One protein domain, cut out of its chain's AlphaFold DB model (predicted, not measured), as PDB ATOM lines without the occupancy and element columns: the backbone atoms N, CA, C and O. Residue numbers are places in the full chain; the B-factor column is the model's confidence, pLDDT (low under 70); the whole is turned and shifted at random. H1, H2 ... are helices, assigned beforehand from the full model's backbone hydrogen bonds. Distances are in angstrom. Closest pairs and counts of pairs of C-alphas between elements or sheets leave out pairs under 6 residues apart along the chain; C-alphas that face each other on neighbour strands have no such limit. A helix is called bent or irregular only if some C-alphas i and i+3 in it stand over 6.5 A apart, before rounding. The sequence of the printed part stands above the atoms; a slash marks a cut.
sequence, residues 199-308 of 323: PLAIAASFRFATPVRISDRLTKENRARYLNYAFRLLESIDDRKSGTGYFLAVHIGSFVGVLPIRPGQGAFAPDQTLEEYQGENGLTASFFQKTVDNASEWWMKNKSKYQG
ATOM      1  N   PRO A 199     151.067 132.397 168.859       92.19
ATOM      2  CA  PRO A 199     151.954 133.564 168.829       92.19
ATOM      3  C   PRO A 199     151.227 134.916 168.839       92.19
ATOM      4  O   PRO A 199     151.601 135.820 169.588       92.19
ATOM      5  N   LEU A 200     150.137 135.042 168.075       91.56
ATOM      6  CA  LEU A 200     149.330 136.264 168.032       91.56
ATOM      7  C   LEU A 200     148.652 136.560 169.379       91.56
ATOM      8  O   LEU A 200     148.649 137.703 169.840       91.56
ATOM      9  N   ALA A 201     148.123 135.532 170.042       91.94
ATOM     10  CA  ALA A 201     147.526 135.665 171.366       91.94
ATOM     11  C   ALA A 201     148.580 136.026 172.429       91.94
ATOM     12  O   ALA A 201     148.308 136.866 173.289       91.94
ATOM     13  N   ILE A 202     149.792 135.462 172.339       94.50
ATOM     14  CA  ILE A 202     150.925 135.828 173.205       94.50
ATOM     15  C   ILE A 202     151.279 137.309 173.010       94.50
ATOM     16  O   ILE A 202     151.401 138.047 173.989       94.50
ATOM     17  N   ALA A 203     151.403 137.768 171.761       93.88
ATOM     18  CA  ALA A 203     151.717 139.158 171.432       93.88
ATOM     19  C   ALA A 203     150.654 140.140 171.939       93.88
ATOM     20  O   ALA A 203     150.990 141.156 172.554       93.88
ATOM     21  N   ALA A 204     149.373 139.820 171.743       91.75
ATOM     22  CA  ALA A 204     148.271 140.616 172.266       91.75
ATOM     23  C   ALA A 204     148.296 140.663 173.801       91.75
ATOM     24  O   ALA A 204     148.238 141.748 174.383       91.75
ATOM     25  N   SER A 205     148.444 139.508 174.455       92.06
ATOM     26  CA  SER A 205     148.503 139.410 175.914       92.06
ATOM     27  C   SER A 205     149.683 140.186 176.492       92.06
ATOM     28  O   SER A 205     149.515 140.891 177.482       92.06
ATOM     29  N   PHE A 206     150.862 140.102 175.870       95.38
ATOM     30  CA  PHE A 206     152.041 140.863 176.278       95.38
ATOM     31  C   PHE A 206     151.790 142.369 176.167       95.38
ATOM     32  O   PHE A 206     151.967 143.088 177.146       95.38
ATOM     33  N   ARG A 207     151.283 142.833 175.016       94.12
ATOM     34  CA  ARG A 207     150.960 144.248 174.782       94.12
ATOM     35  C   ARG A 207     150.007 144.807 175.839       94.12
ATOM     36  O   ARG A 207     150.255 145.888 176.364       94.12
ATOM     37  N   PHE A 208     148.937 144.079 176.159       89.38
ATOM     38  CA  PHE A 208     147.980 144.497 177.187       89.38
ATOM     39  C   PHE A 208     148.560 144.422 178.602       89.38
ATOM     40  O   PHE A 208     148.213 145.257 179.432       89.38
ATOM     41  N   ALA A 209     149.446 143.459 178.869       90.31
ATOM     42  CA  ALA A 209     150.095 143.308 180.163       90.31
ATOM     43  C   ALA A 209     151.091 144.439 180.455       90.31
ATOM     44  O   ALA A 209     151.253 144.803 181.613       90.31
ATOM     45  N   THR A 210     151.761 144.994 179.439       91.88
ATOM     46  CA  THR A 210     152.882 145.929 179.618       91.88
ATOM     47  C   THR A 210     152.563 147.348 179.133       91.88
ATOM     48  O   THR A 210     152.825 147.656 177.972       91.88
ATOM     49  N   PRO A 211     152.020 148.249 179.969       86.44
ATOM     50  CA  PRO A 211     151.696 149.612 179.542       86.44
ATOM     51  C   PRO A 211     152.947 150.410 179.134       86.44
ATOM     52  O   PRO A 211     154.001 150.286 179.749       86.44
ATOM     53  N   VAL A 212     152.829 151.280 178.122       82.31
ATOM     54  CA  VAL A 212     153.957 152.054 177.547       82.31
ATOM     55  C   VAL A 212     154.691 152.916 178.584       82.31
ATOM     56  O   VAL A 212     155.908 153.053 178.524       82.31
ATOM     57  N   ARG A 213     153.962 153.463 179.565       80.88
ATOM     58  CA  ARG A 213     154.456 154.446 180.552       80.88
ATOM     59  C   ARG A 213     155.534 153.917 181.509       80.88
ATOM     60  O   ARG A 213     156.030 154.670 182.340       80.88
ATOM     61  N   ILE A 214     155.892 152.636 181.429       85.69
ATOM     62  CA  ILE A 214     156.885 152.021 182.319       85.69
ATOM     63  C   ILE A 214     158.328 152.163 181.819       85.69
ATOM     64  O   ILE A 214     159.246 151.863 182.580       85.69
ATOM     65  N   SER A 215     158.545 152.598 180.570       88.00
ATOM     66  CA  SER A 215     159.865 152.623 179.910       88.00
ATOM     67  C   SER A 215     160.955 153.310 180.729       88.00
ATOM     68  O   SER A 215     162.092 152.837 180.769       88.00
ATOM     69  N   ASP A 216     160.599 154.406 181.394       88.25
ATOM     70  CA  ASP A 216     161.539 155.293 182.088       88.25
ATOM     71  C   ASP A 216     161.852 154.812 183.509       88.25
ATOM     72  O   ASP A 216     162.754 155.323 184.168       88.25
ATOM     73  N   ARG A 217     161.110 153.805 183.980       92.44
ATOM     74  CA  ARG A 217     161.213 153.230 185.326       92.44
ATOM     75  C   ARG A 217     161.866 151.847 185.332       92.44
ATOM     76  O   ARG A 217     162.130 151.292 186.398       92.44
ATOM     77  N   LEU A 218     162.118 151.272 184.159       94.50
ATOM     78  CA  LEU A 218     162.830 150.007 184.030       94.50
ATOM     79  C   LEU A 218     164.343 150.220 184.131       94.50
ATOM     80  O   LEU A 218     164.904 151.144 183.541       94.50
ATOM     81  N   THR A 219     165.012 149.303 184.827       95.25
ATOM     82  CA  THR A 219     166.474 149.152 184.777       95.25
ATOM     83  C   THR A 219     166.941 148.857 183.349       95.25
ATOM     84  O   THR A 219     166.158 148.411 182.503       95.25
ATOM     85  N   LYS A 220     168.231 149.075 183.058       94.56
ATOM     86  CA  LYS A 220     168.798 148.790 181.728       94.56
ATOM     87  C   LYS A 220     168.598 147.324 181.345       94.56
ATOM     88  O   LYS A 220     168.223 147.027 180.211       94.56
ATOM     89  N   GLU A 221     168.774 146.428 182.308       95.12
ATOM     90  CA  GLU A 221     168.646 144.982 182.170       95.12
ATOM     91  C   GLU A 221     167.203 144.584 181.839       95.12
ATOM     92  O   GLU A 221     166.964 143.833 180.892       95.12
ATOM     93  N   ASN A 222     166.218 145.123 182.563       96.19
ATOM     94  CA  ASN A 222     164.813 144.824 182.287       96.19
ATOM     95  C   ASN A 222     164.301 145.506 181.019       96.19
ATOM     96  O   ASN A 222     163.500 144.919 180.293       96.19
ATOM     97  N   ARG A 223     164.799 146.701 180.685       95.75
ATOM     98  CA  ARG A 223     164.516 147.342 179.396       95.75
ATOM     99  C   ARG A 223     165.038 146.492 178.237       95.75
ATOM    100  O   ARG A 223     164.315 146.264 177.270       95.75
ATOM    101  N   ALA A 224     166.256 145.965 178.355       95.81
ATOM    102  CA  ALA A 224     166.814 145.018 177.398       95.81
ATOM    103  C   ALA A 224     165.973 143.735 177.313       95.81
ATOM    104  O   ALA A 224     165.640 143.298 176.211       95.81
ATOM    105  N   ARG A 225     165.574 143.152 178.450       96.19
ATOM    106  CA  ARG A 225     164.711 141.958 178.492       96.19
ATOM    107  C   ARG A 225     163.374 142.193 177.792       96.19
ATOM    108  O   ARG A 225     162.988 141.381 176.955       96.19
ATOM    109  N   TYR A 226     162.713 143.313 178.092       96.94
ATOM    110  CA  TYR A 226     161.472 143.732 177.444       96.94
ATOM    111  C   TYR A 226     161.643 143.798 175.924       96.94
ATOM    112  O   TYR A 226     160.892 143.151 175.201       96.94
ATOM    113  N   LEU A 227     162.653 144.530 175.436       97.25
ATOM    114  CA  LEU A 227     162.847 144.745 174.000       97.25
ATOM    115  C   LEU A 227     163.210 143.455 173.265       97.25
ATOM    116  O   LEU A 227     162.620 143.167 172.227       97.25
ATOM    117  N   ASN A 228     164.120 142.646 173.814       96.69
ATOM    118  CA  ASN A 228     164.465 141.356 173.216       96.69
ATOM    119  C   ASN A 228     163.235 140.440 173.128       96.69
ATOM    120  O   ASN A 228     163.021 139.797 172.102       96.69
ATOM    121  N   TYR A 229     162.411 140.391 174.180       97.19
ATOM    122  CA  TYR A 229     161.189 139.592 174.176       97.19
ATOM    123  C   TYR A 229     160.160 140.121 173.167       97.19
ATOM    124  O   TYR A 229     159.639 139.348 172.366       97.19
ATOM    125  N   ALA A 230     159.908 141.432 173.162       97.50
ATOM    126  CA  ALA A 230     158.928 142.071 172.292       97.50
ATOM    127  C   ALA A 230     159.285 141.920 170.804       97.50
ATOM    128  O   ALA A 230     158.423 141.561 170.006       97.50
ATOM    129  N   PHE A 231     160.553 142.119 170.429       97.69
ATOM    130  CA  PHE A 231     160.989 141.939 169.043       97.69
ATOM    131  C   PHE A 231     161.028 140.472 168.612       97.69
ATOM    132  O   PHE A 231     160.701 140.181 167.466       97.69
ATOM    133  N   ARG A 232     161.333 139.535 169.520       96.62
ATOM    134  CA  ARG A 232     161.189 138.100 169.230       96.62
ATOM    135  C   ARG A 232     159.730 137.722 168.965       96.62
ATOM    136  O   ARG A 232     159.460 136.918 168.081       96.62
ATOM    137  N   LEU A 233     158.789 138.291 169.723       96.81
ATOM    138  CA  LEU A 233     157.365 138.091 169.456       96.81
ATOM    139  C   LEU A 233     156.957 138.692 168.116       96.81
ATOM    140  O   LEU A 233     156.261 138.022 167.362       96.81
ATOM    141  N   LEU A 234     157.416 139.909 167.811       97.50
ATOM    142  CA  LEU A 234     157.133 140.565 166.536       97.50
ATOM    143  C   LEU A 234     157.615 139.716 165.352       97.50
ATOM    144  O   LEU A 234     156.842 139.470 164.437       97.50
ATOM    145  N   GLU A 235     158.839 139.188 165.421       96.44
ATOM    146  CA  GLU A 235     159.392 138.273 164.415       96.44
ATOM    147  C   GLU A 235     158.567 136.982 164.280       96.44
ATOM    148  O   GLU A 235     158.370 136.488 163.177       96.44
ATOM    149  N   SER A 236     158.034 136.450 165.386       95.56
ATOM    150  CA  SER A 236     157.238 135.212 165.364       95.56
ATOM    151  C   SER A 236     155.835 135.355 164.761       95.56
ATOM    152  O   SER A 236     155.228 134.343 164.414       95.56
ATOM    153  N   ILE A 237     155.304 136.580 164.672       94.81
ATOM    154  CA  ILE A 237     153.954 136.867 164.149       94.81
ATOM    155  C   ILE A 237     153.972 137.596 162.803       94.81
ATOM    156  O   ILE A 237     152.911 137.824 162.223       94.81
ATOM    157  N   ASP A 238     155.146 138.009 162.333       93.12
ATOM    158  CA  ASP A 238     155.308 138.712 161.068       93.12
ATOM    159  C   ASP A 238     155.345 137.717 159.899       93.12
ATOM    160  O   ASP A 238     156.314 136.985 159.698       93.12
ATOM    161  N   ASP A 239     154.278 137.701 159.102       90.62
ATOM    162  CA  ASP A 239     154.183 136.925 157.861       90.62
ATOM    163  C   ASP A 239     154.750 137.673 156.640       90.62
ATOM    164  O   ASP A 239     154.690 137.165 155.513       90.62
ATOM    165  N   ARG A 240     155.294 138.880 156.860       91.88
ATOM    166  CA  ARG A 240     155.822 139.808 155.854       91.88
ATOM    167  C   ARG A 240     154.797 140.297 154.832       91.88
ATOM    168  O   ARG A 240     155.184 140.763 153.758       91.88
ATOM    169  N   LYS A 241     153.497 140.149 155.108       90.25
ATOM    170  CA  LYS A 241     152.424 140.448 154.147       90.25
ATOM    171  C   LYS A 241     151.224 141.154 154.763       90.25
ATOM    172  O   LYS A 241     150.741 142.123 154.186       90.25
ATOM    173  N   SER A 242     150.695 140.643 155.870       86.38
ATOM    174  CA  SER A 242     149.423 141.097 156.440       86.38
ATOM    175  C   SER A 242     149.576 142.261 157.413       86.38
ATOM    176  O   SER A 242     148.590 142.931 157.714       86.38
ATOM    177  N   GLY A 243     150.785 142.499 157.932       89.50
ATOM    178  CA  GLY A 243     151.002 143.466 159.004       89.50
ATOM    179  C   GLY A 243     150.346 143.064 160.329       89.50
ATOM    180  O   GLY A 243     150.057 143.926 161.156       89.50
ATOM    181  N   THR A 244     150.132 141.765 160.571       90.75
ATOM    182  CA  THR A 244     149.557 141.231 161.823       90.75
ATOM    183  C   THR A 244     150.304 141.722 163.079       90.75
ATOM    184  O   THR A 244     149.704 141.912 164.139       90.75
ATOM    185  N   GLY A 245     151.602 142.025 162.963       93.69
ATOM    186  CA  GLY A 245     152.418 142.619 164.024       93.69
ATOM    187  C   GLY A 245     152.198 144.113 164.304       93.69
ATOM    188  O   GLY A 245     152.802 144.635 165.243       93.69
ATOM    189  N   TYR A 246     151.346 144.813 163.547       96.31
ATOM    190  CA  TYR A 246     151.187 146.275 163.586       96.31
ATOM    191  C   TYR A 246     151.023 146.843 165.003       96.31
ATOM    192  O   TYR A 246     151.786 147.712 165.423       96.31
ATOM    193  N   PHE A 247     150.060 146.337 165.782       95.31
ATOM    194  CA  PHE A 247     149.796 146.880 167.118       95.31
ATOM    195  C   PHE A 247     150.951 146.647 168.095       95.31
ATOM    196  O   PHE A 247     151.157 147.463 168.994       95.31
ATOM    197  N   LEU A 248     151.701 145.553 167.934       96.75
ATOM    198  CA  LEU A 248     152.894 145.301 168.737       96.75
ATOM    199  C   LEU A 248     154.036 146.234 168.308       96.75
ATOM    200  O   LEU A 248     154.692 146.802 169.175       96.75
ATOM    201  N   ALA A 249     154.229 146.453 167.006       98.06
ATOM    202  CA  ALA A 249     155.218 147.394 166.483       98.06
ATOM    203  C   ALA A 249     154.974 148.820 167.004       98.06
ATOM    204  O   ALA A 249     155.876 149.422 167.584       98.06
ATOM    205  N   VAL A 250     153.736 149.321 166.903       97.06
ATOM    206  CA  VAL A 250     153.343 150.631 167.453       97.06
ATOM    207  C   VAL A 250     153.626 150.705 168.951       97.06
ATOM    208  O   VAL A 250     154.219 151.673 169.424       97.06
ATOM    209  N   HIS A 251     153.249 149.665 169.698       96.19
ATOM    210  CA  HIS A 251     153.466 149.593 171.141       96.19
ATOM    211  C   HIS A 251     154.950 149.638 171.521       96.19
ATOM    212  O   HIS A 251     155.341 150.378 172.427       96.19
ATOM    213  N   ILE A 252     155.794 148.891 170.803       97.25
ATOM    214  CA  ILE A 252     157.250 148.925 170.975       97.25
ATOM    215  C   ILE A 252     157.789 150.318 170.649       97.25
ATOM    216  O   ILE A 252     158.586 150.848 171.419       97.25
ATOM    217  N   GLY A 253     157.340 150.926 169.547       96.81
ATOM    218  CA  GLY A 253     157.752 152.266 169.130       96.81
ATOM    219  C   GLY A 253     157.452 153.321 170.187       96.81
ATOM    220  O   GLY A 253     158.337 154.091 170.557       96.81
ATOM    221  N   SER A 254     156.245 153.291 170.753       94.81
ATOM    222  CA  SER A 254     155.886 154.169 171.866       94.81
ATOM    223  C   SER A 254     156.757 153.915 173.099       94.81
ATOM    224  O   SER A 254     157.205 154.870 173.726       94.81
ATOM    225  N   PHE A 255     157.065 152.653 173.419       95.31
ATOM    226  CA  PHE A 255     157.949 152.302 174.538       95.31
ATOM    227  C   PHE A 255     159.388 152.818 174.352       95.31
ATOM    228  O   PHE A 255     160.034 153.215 175.321       95.31
ATOM    229  N   VAL A 256     159.918 152.821 173.124       94.69
ATOM    230  CA  VAL A 256     161.271 153.336 172.841       94.69
ATOM    231  C   VAL A 256     161.310 154.842 172.566       94.69
ATOM    232  O   VAL A 256     162.386 155.368 172.289       94.69
ATOM    233  N   GLY A 257     160.173 155.536 172.660       93.25
ATOM    234  CA  GLY A 257     160.079 156.982 172.450       93.25
ATOM    235  C   GLY A 257     160.146 157.413 170.983       93.25
ATOM    236  O   GLY A 257     160.497 158.556 170.698       93.25
ATOM    237  N   VAL A 258     159.830 156.523 170.038       94.69
ATOM    238  CA  VAL A 258     159.706 156.894 168.622       94.69
ATOM    239  C   VAL A 258     158.423 157.698 168.439       94.69
ATOM    240  O   VAL A 258     157.325 157.222 168.730       94.69
ATOM    241  N   LEU A 259     158.575 158.930 167.954       93.88
ATOM    242  CA  LEU A 259     157.452 159.820 167.685       93.88
ATOM    243  C   LEU A 259     156.732 159.402 166.392       93.88
ATOM    244  O   LEU A 259     157.394 159.009 165.427       93.88
ATOM    245  N   PRO A 260     155.392 159.480 166.350       93.56
ATOM    246  CA  PRO A 260     154.647 159.251 165.121       93.56
ATOM    247  C   PRO A 260     154.893 160.390 164.124       93.56
ATOM    248  O   PRO A 260     155.125 161.533 164.521       93.56
ATOM    249  N   ILE A 261     154.795 160.086 162.828       93.56
ATOM    250  CA  ILE A 261     154.967 161.086 161.762       93.56
ATOM    251  C   ILE A 261     153.857 162.144 161.832       93.56
ATOM    252  O   ILE A 261     154.121 163.331 161.640       93.56
ATOM    253  N   ARG A 262     152.622 161.733 162.154       88.56
ATOM    254  CA  ARG A 262     151.488 162.642 162.373       88.56
ATOM    255  C   ARG A 262     150.793 162.415 163.716       88.56
ATOM    256  O   ARG A 262     150.757 161.285 164.211       88.56
ATOM    257  N   PRO A 263     150.152 163.455 164.281       86.88
ATOM    258  CA  PRO A 263     149.247 163.289 165.413       86.88
ATOM    259  C   PRO A 263     148.167 162.241 165.114       86.88
ATOM    260  O   PRO A 263     147.542 162.268 164.057       86.88
ATOM    261  N   GLY A 264     147.957 161.315 166.049       83.19
ATOM    262  CA  GLY A 264     146.971 160.239 165.911       83.19
ATOM    263  C   GLY A 264     147.450 158.998 165.148       83.19
ATOM    264  O   GLY A 264     146.720 158.012 165.122       83.19
ATOM    265  N   GLN A 265     148.662 158.999 164.576       90.19
ATOM    266  CA  GLN A 265     149.281 157.788 164.025       90.19
ATOM    267  C   GLN A 265     150.041 156.999 165.097       90.19
ATOM    268  O   GLN A 265     150.443 157.534 166.133       90.19
ATOM    269  N   GLY A 266     150.254 155.709 164.833       90.44
ATOM    270  CA  GLY A 266     151.124 154.866 165.646       90.44
ATOM    271  C   GLY A 266     152.609 155.160 165.410       90.44
ATOM    272  O   GLY A 266     153.010 155.575 164.325       90.44
ATOM    273  N   ALA A 267     153.447 154.918 166.419       94.56
ATOM    274  CA  ALA A 267     154.899 154.929 166.244       94.56
ATOM    275  C   ALA A 267     155.332 153.896 165.184       94.56
ATOM    276  O   ALA A 267     154.673 152.872 165.014       94.56
ATOM    277  N   PHE A 268     156.432 154.172 164.474       97.50
ATOM    278  CA  PHE A 268     156.918 153.420 163.301       97.50
ATOM    279  C   PHE A 268     156.001 153.390 162.071       97.50
ATOM    280  O   PHE A 268     156.454 152.943 161.015       97.50
ATOM    281  N   ALA A 269     154.757 153.864 162.156       97.06
ATOM    282  CA  ALA A 269     153.878 153.893 160.997       97.06
ATOM    283  C   ALA A 269     154.422 154.859 159.927       97.06
ATOM    284  O   ALA A 269     154.933 155.928 160.283       97.06
ATOM    285  N   PRO A 270     154.344 154.504 158.629       96.69
ATOM    286  CA  PRO A 270     154.640 155.444 157.555       96.69
ATOM    287  C   PRO A 270     153.570 156.547 157.501       96.69
ATOM    288  O   PRO A 270     152.552 156.485 158.198       96.69
ATOM    289  N   ASP A 271     153.776 157.569 156.669       96.31
ATOM    290  CA  ASP A 271     152.764 158.609 156.517       96.31
ATOM    291  C   ASP A 271     151.512 158.040 155.839       96.31
ATOM    292  O   ASP A 271     151.505 157.745 154.646       96.31
ATOM    293  N   GLN A 272     150.431 157.921 156.611       94.31
ATOM    294  CA  GLN A 272     149.162 157.405 156.121       94.31
ATOM    295  C   GLN A 272     148.584 158.223 154.960       94.31
ATOM    296  O   GLN A 272     147.760 157.688 154.242       94.31
ATOM    297  N   THR A 273     148.966 159.489 154.744       94.38
ATOM    298  CA  THR A 273     148.389 160.293 153.646       94.38
ATOM    299  C   THR A 273     148.956 159.962 152.265       94.38
ATOM    300  O   THR A 273     148.513 160.548 151.284       94.38
ATOM    301  N   LEU A 274     149.960 159.088 152.173       96.31
ATOM    302  CA  LEU A 274     150.550 158.693 150.895       96.31
ATOM    303  C   LEU A 274     149.613 157.743 150.138       96.31
ATOM    304  O   LEU A 274     149.081 156.798 150.721       96.31
ATOM    305  N   GLU A 275     149.450 157.976 148.833       96.06
ATOM    306  CA  GLU A 275     148.514 157.232 147.975       96.06
ATOM    307  C   GLU A 275     148.773 155.718 147.972       96.06
ATOM    308  O   GLU A 275     147.828 154.939 147.974       96.06
ATOM    309  N   GLU A 276     150.035 155.284 148.064       96.19
ATOM    310  CA  GLU A 276     150.414 153.858 148.103       96.19
ATOM    311  C   GLU A 276     149.855 153.082 149.314       96.19
ATOM    312  O   GLU A 276     149.806 151.847 149.306       96.19
ATOM    313  N   TYR A 277     149.429 153.798 150.359       96.38
ATOM    314  CA  TYR A 277     148.829 153.234 151.568       96.38
ATOM    315  C   TYR A 277     147.307 153.392 151.615       96.38
ATOM    316  O   TYR A 277     146.675 152.895 152.549       96.38
ATOM    317  N   GLN A 278     146.714 154.065 150.627       96.50
ATOM    318  CA  GLN A 278     145.277 154.292 150.530       96.50
ATOM    319  C   GLN A 278     144.629 153.229 149.640       96.50
ATOM    320  O   GLN A 278     145.010 153.034 148.490       96.50
ATOM    321  N   GLY A 279     143.635 152.530 150.181       92.75
ATOM    322  CA  GLY A 279     142.821 151.548 149.474       92.75
ATOM    323  C   GLY A 279     141.336 151.893 149.542       92.75
ATOM    324  O   GLY A 279     140.915 152.796 150.261       92.75
ATOM    325  N   GLU A 280     140.525 151.125 148.816       91.19
ATOM    326  CA  GLU A 280     139.073 151.336 148.688       91.19
ATOM    327  C   GLU A 280     138.342 151.409 150.043       91.19
ATOM    328  O   GLU A 280     137.415 152.195 150.209       91.19
ATOM    329  N   ASN A 281     138.801 150.634 151.033       89.44
ATOM    330  CA  ASN A 281     138.183 150.521 152.360       89.44
ATOM    331  C   ASN A 281     139.051 151.104 153.492       89.44
ATOM    332  O   ASN A 281     138.896 150.725 154.654       89.44
ATOM    333  N   GLY A 282     139.985 152.004 153.168       92.12
ATOM    334  CA  GLY A 282     140.922 152.601 154.120       92.12
ATOM    335  C   GLY A 282     142.360 152.133 153.904       92.12
ATOM    336  O   GLY A 282     142.783 151.917 152.773       92.12
ATOM    337  N   LEU A 283     143.132 152.010 154.986       94.12
ATOM    338  CA  LEU A 283     144.559 151.688 154.892       94.12
ATOM    339  C   LEU A 283     144.786 150.269 154.362       94.12
ATOM    340  O   LEU A 283     144.134 149.314 154.787       94.12
ATOM    341  N   THR A 284     145.728 150.132 153.436       95.50
ATOM    342  CA  THR A 284     146.085 148.854 152.810       95.50
ATOM    343  C   THR A 284     146.978 147.998 153.715       95.50
ATOM    344  O   THR A 284     147.615 148.486 154.649       95.50
ATOM    345  N   ALA A 285     147.101 146.703 153.400       94.88
ATOM    346  CA  ALA A 285     148.030 145.797 154.085       94.88
ATOM    347  C   ALA A 285     149.492 146.291 154.053       94.88
ATOM    348  O   ALA A 285     150.228 146.091 155.019       94.88
ATOM    349  N   SER A 286     149.903 146.995 152.986       96.00
ATOM    350  CA  SER A 286     151.258 147.548 152.870       96.00
ATOM    351  C   SER A 286     151.556 148.594 153.945       96.00
ATOM    352  O   SER A 286     152.677 148.626 154.438       96.00
ATOM    353  N   PHE A 287     150.571 149.384 154.387       96.81
ATOM    354  CA  PHE A 287     150.740 150.325 155.500       96.81
ATOM    355  C   PHE A 287     151.087 149.600 156.807       96.81
ATOM    356  O   PHE A 287     152.037 149.951 157.520       96.81
ATOM    357  N   PHE A 288     150.315 148.556 157.117       96.62
ATOM    358  CA  PHE A 288     150.487 147.772 158.335       96.62
ATOM    359  C   PHE A 288     151.806 147.002 158.310       96.62
ATOM    360  O   PHE A 288     152.553 147.047 159.288       96.62
ATOM    361  N   GLN A 289     152.138 146.373 157.179       97.75
ATOM    362  CA  GLN A 289     153.412 145.679 157.016       97.75
ATOM    363  C   GLN A 289     154.593 146.647 157.103       97.75
ATOM    364  O   GLN A 289     155.541 146.388 157.836       97.75
ATOM    365  N   LYS A 290     154.508 147.818 156.462       98.06
ATOM    366  CA  LYS A 290     155.578 148.819 156.513       98.06
ATOM    367  C   LYS A 290     155.856 149.301 157.937       98.06
ATOM    368  O   LYS A 290     157.003 149.569 158.281       98.06
ATOM    369  N   THR A 291     154.831 149.365 158.785       98.19
ATOM    370  CA  THR A 291     154.997 149.667 160.217       98.19
ATOM    371  C   THR A 291     155.829 148.596 160.932       98.19
ATOM    372  O   THR A 291     156.705 148.926 161.735       98.19
ATOM    373  N   VAL A 292     155.582 147.316 160.631       98.12
ATOM    374  CA  VAL A 292     156.349 146.183 161.175       98.12
ATOM    375  C   VAL A 292     157.787 146.208 160.654       98.12
ATOM    376  O   VAL A 292     158.722 146.099 161.447       98.12
ATOM    377  N   ASP A 293     157.975 146.452 159.358       98.19
ATOM    378  CA  ASP A 293     159.294 146.543 158.731       98.19
ATOM    379  C   ASP A 293     160.133 147.673 159.344       98.19
ATOM    380  O   ASP A 293     161.293 147.463 159.701       98.19
ATOM    381  N   ASN A 294     159.539 148.855 159.538       98.31
ATOM    382  CA  ASN A 294     160.202 150.002 160.160       98.31
ATOM    383  C   ASN A 294     160.634 149.694 161.607       98.31
ATOM    384  O   ASN A 294     161.729 150.081 162.027       98.31
ATOM    385  N   ALA A 295     159.804 148.976 162.373       98.25
ATOM    386  CA  ALA A 295     160.155 148.537 163.722       98.25
ATOM    387  C   ALA A 295     161.316 147.525 163.705       98.25
ATOM    388  O   ALA A 295     162.267 147.655 164.482       98.25
ATOM    389  N   SER A 296     161.276 146.549 162.797       97.75
ATOM    390  CA  SER A 296     162.340 145.555 162.609       97.75
ATOM    391  C   SER A 296     163.662 146.196 162.173       97.75
ATOM    392  O   SER A 296     164.722 145.866 162.707       97.75
ATOM    393  N   GLU A 297     163.621 147.174 161.267       97.94
ATOM    394  CA  GLU A 297     164.797 147.937 160.843       97.94
ATOM    395  C   GLU A 297     165.396 148.737 162.009       97.94
ATOM    396  O   GLU A 297     166.616 148.735 162.219       97.94
ATOM    397  N   TRP A 298     164.546 149.379 162.818       97.88
ATOM    398  CA  TRP A 298     164.985 150.058 164.034       97.88
ATOM    399  C   TRP A 298     165.678 149.090 164.994       97.88
ATOM    400  O   TRP A 298     166.732 149.425 165.546       97.88
ATOM    401  N   TRP A 299     165.129 147.886 165.171       97.44
ATOM    402  CA  TRP A 299     165.733 146.872 166.028       97.44
ATOM    403  C   TRP A 299     167.106 146.461 165.528       97.44
ATOM    404  O   TRP A 299     168.059 146.510 166.299       97.44
ATOM    405  N   MET A 300     167.254 146.157 164.239       96.69
ATOM    406  CA  MET A 300     168.549 145.779 163.661       96.69
ATOM    407  C   MET A 300     169.624 146.849 163.876       96.69
ATOM    408  O   MET A 300     170.770 146.520 164.178       96.69
ATOM    409  N   LYS A 301     169.251 148.132 163.815       96.62
ATOM    410  CA  LYS A 301     170.157 149.266 164.062       96.62
ATOM    411  C   LYS A 301     170.517 149.471 165.539       96.62
ATOM    412  O   LYS A 301     171.527 150.106 165.833       96.62
ATOM    413  N   ASN A 302     169.704 148.981 166.477       95.56
ATOM    414  CA  ASN A 302     169.840 149.296 167.906       95.56
ATOM    415  C   ASN A 302     170.067 148.081 168.815       95.56
ATOM    416  O   ASN A 302     170.427 148.267 169.976       95.56
ATOM    417  N   LYS A 303     169.890 146.858 168.311       92.38
ATOM    418  CA  LYS A 303     169.933 145.603 169.072       92.38
ATOM    419  C   LYS A 303     171.210 145.443 169.894       92.38
ATOM    420  O   LYS A 303     171.124 145.051 171.054       92.38
ATOM    421  N   SER A 304     172.371 145.816 169.353       91.62
ATOM    422  CA  SER A 304     173.666 145.723 170.053       91.62
ATOM    423  C   SER A 304     173.687 146.466 171.394       91.62
ATOM    424  O   SER A 304     174.257 145.966 172.358       91.62
ATOM    425  N   LYS A 305     172.976 147.598 171.509       90.75
ATOM    426  CA  LYS A 305     172.863 148.386 172.752       90.75
ATOM    427  C   LYS A 305     172.118 147.647 173.870       90.75
ATOM    428  O   LYS A 305     172.229 148.021 175.032       90.75
ATOM    429  N   TYR A 306     171.335 146.629 173.515       86.75
ATOM    430  CA  TYR A 306     170.424 145.917 174.411       86.75
ATOM    431  C   TYR A 306     170.767 144.434 174.569       86.75
ATOM    432  O   TYR A 306     170.002 143.699 175.189       86.75
ATOM    433  N   GLN A 307     171.877 143.967 173.998       80.12
ATOM    434  CA  GLN A 307     172.310 142.574 174.147       80.12
ATOM    435  C   GLN A 307     173.442 142.381 175.156       80.12
ATOM    436  O   GLN A 307     173.770 141.237 175.453       80.12
ATOM    437  N   GLY A 308     173.944 143.472 175.746       60.00
ATOM    438  CA  GLY A 308     175.090 143.452 176.648       60.00
ATOM    439  C   GLY A 308     176.365 143.074 175.894       60.00
ATOM    440  O   GLY A 308     176.396 142.116 175.121       60.00
TER     441      GLY A 308
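What this domain is: This is residues 199 to 308 of the 323 residues of an uncharacterized protein of Verrucomicrobia bacterium (UniProt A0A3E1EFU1). Look for a small helical bundle in which the short helix H4 forms the core, with H1, H3 and H5 around it and the short H2 by the end of H4. The long H5, together with the loop at residues 279 to 282 before it, makes the longest axis, and H3 runs back the opposite way to H5. You will read 110 printed residues with five named helices, H1 to H5 in order, and no named strand; the class is all helix. The whole is compact, with a radius of gyration of the C-alphas of 13.9 A, yet elongated in outline, spanning 45 by 28 by 25 A.

How they stand to each other: Begin with H1, residues 199 to 209, which touches H3, residues 220 to 237, at a tilt of 35.3 degrees, only just steep, opposite ways; their closest C-alphas, Pro 199 and Ile 237, are 6.1 A apart. H2, residues 212 to 217, is apart from H1 but touches H4, residues 246 to 255, with the C-alphas of Val 212 and Phe 255 closest at 5.0 A. H3 and H4 form a helical hairpin at a shallow tilt of 12 degrees; H3 touches H4 with residues 227 to 234 alone, and the closest C-alphas, Leu 234 and Leu 248, are 6.7 A apart. H4 is the hub, touching four helices, among them H1, closest at the C-alphas of Arg 207 and Leu 248, 6.4 A. H5, residues 285 to 306, touches H4 with residues 288 to 295 alone, at a steep tilt of 38 degrees, the same way, closest at the C-alphas of Tyr 246 and Phe 288, 5.5 A. H5 also touches H3, closest at the C-alphas of Ala 224 and Tyr 306, 4.8 A. In H1, H3 and H4 every O i to N i+4 pair is within hydrogen-bond range; H5 has 15 of 18, and H2 has 0 of 2, with 2 of 3 O i to N i+3 pairs within range.

Where its parts are: Find C-alpha 199 at (151.954, 133.564, 168.829), where H1 begins its 15.1 A. H2 spans 10.7 A and is irregular, with C-alphas 213 and 216 7.3 A apart. H3 runs 25.9 A from C-alpha 220 at (168.798, 148.790, 181.728), and H4 runs 14.2 A. H5 runs 30.2 A to C-alpha 306 at (170.424, 145.917, 174.411); it has a kink of 43 degrees near residue 300 and is irregular, with C-alphas 301 and 304 7.8 A apart.

The domain as a whole: The two C-alphas farthest apart, those of Glu 280 and Gly 308, are 46.3 A from each other. The printed part has no cut. Its one long link is residues 256 to 284, where residues 278 to 279 pair antiparallel with 282 to 283. The mean pLDDT of the printed part is 93.5, and residue 308 alone is under 70.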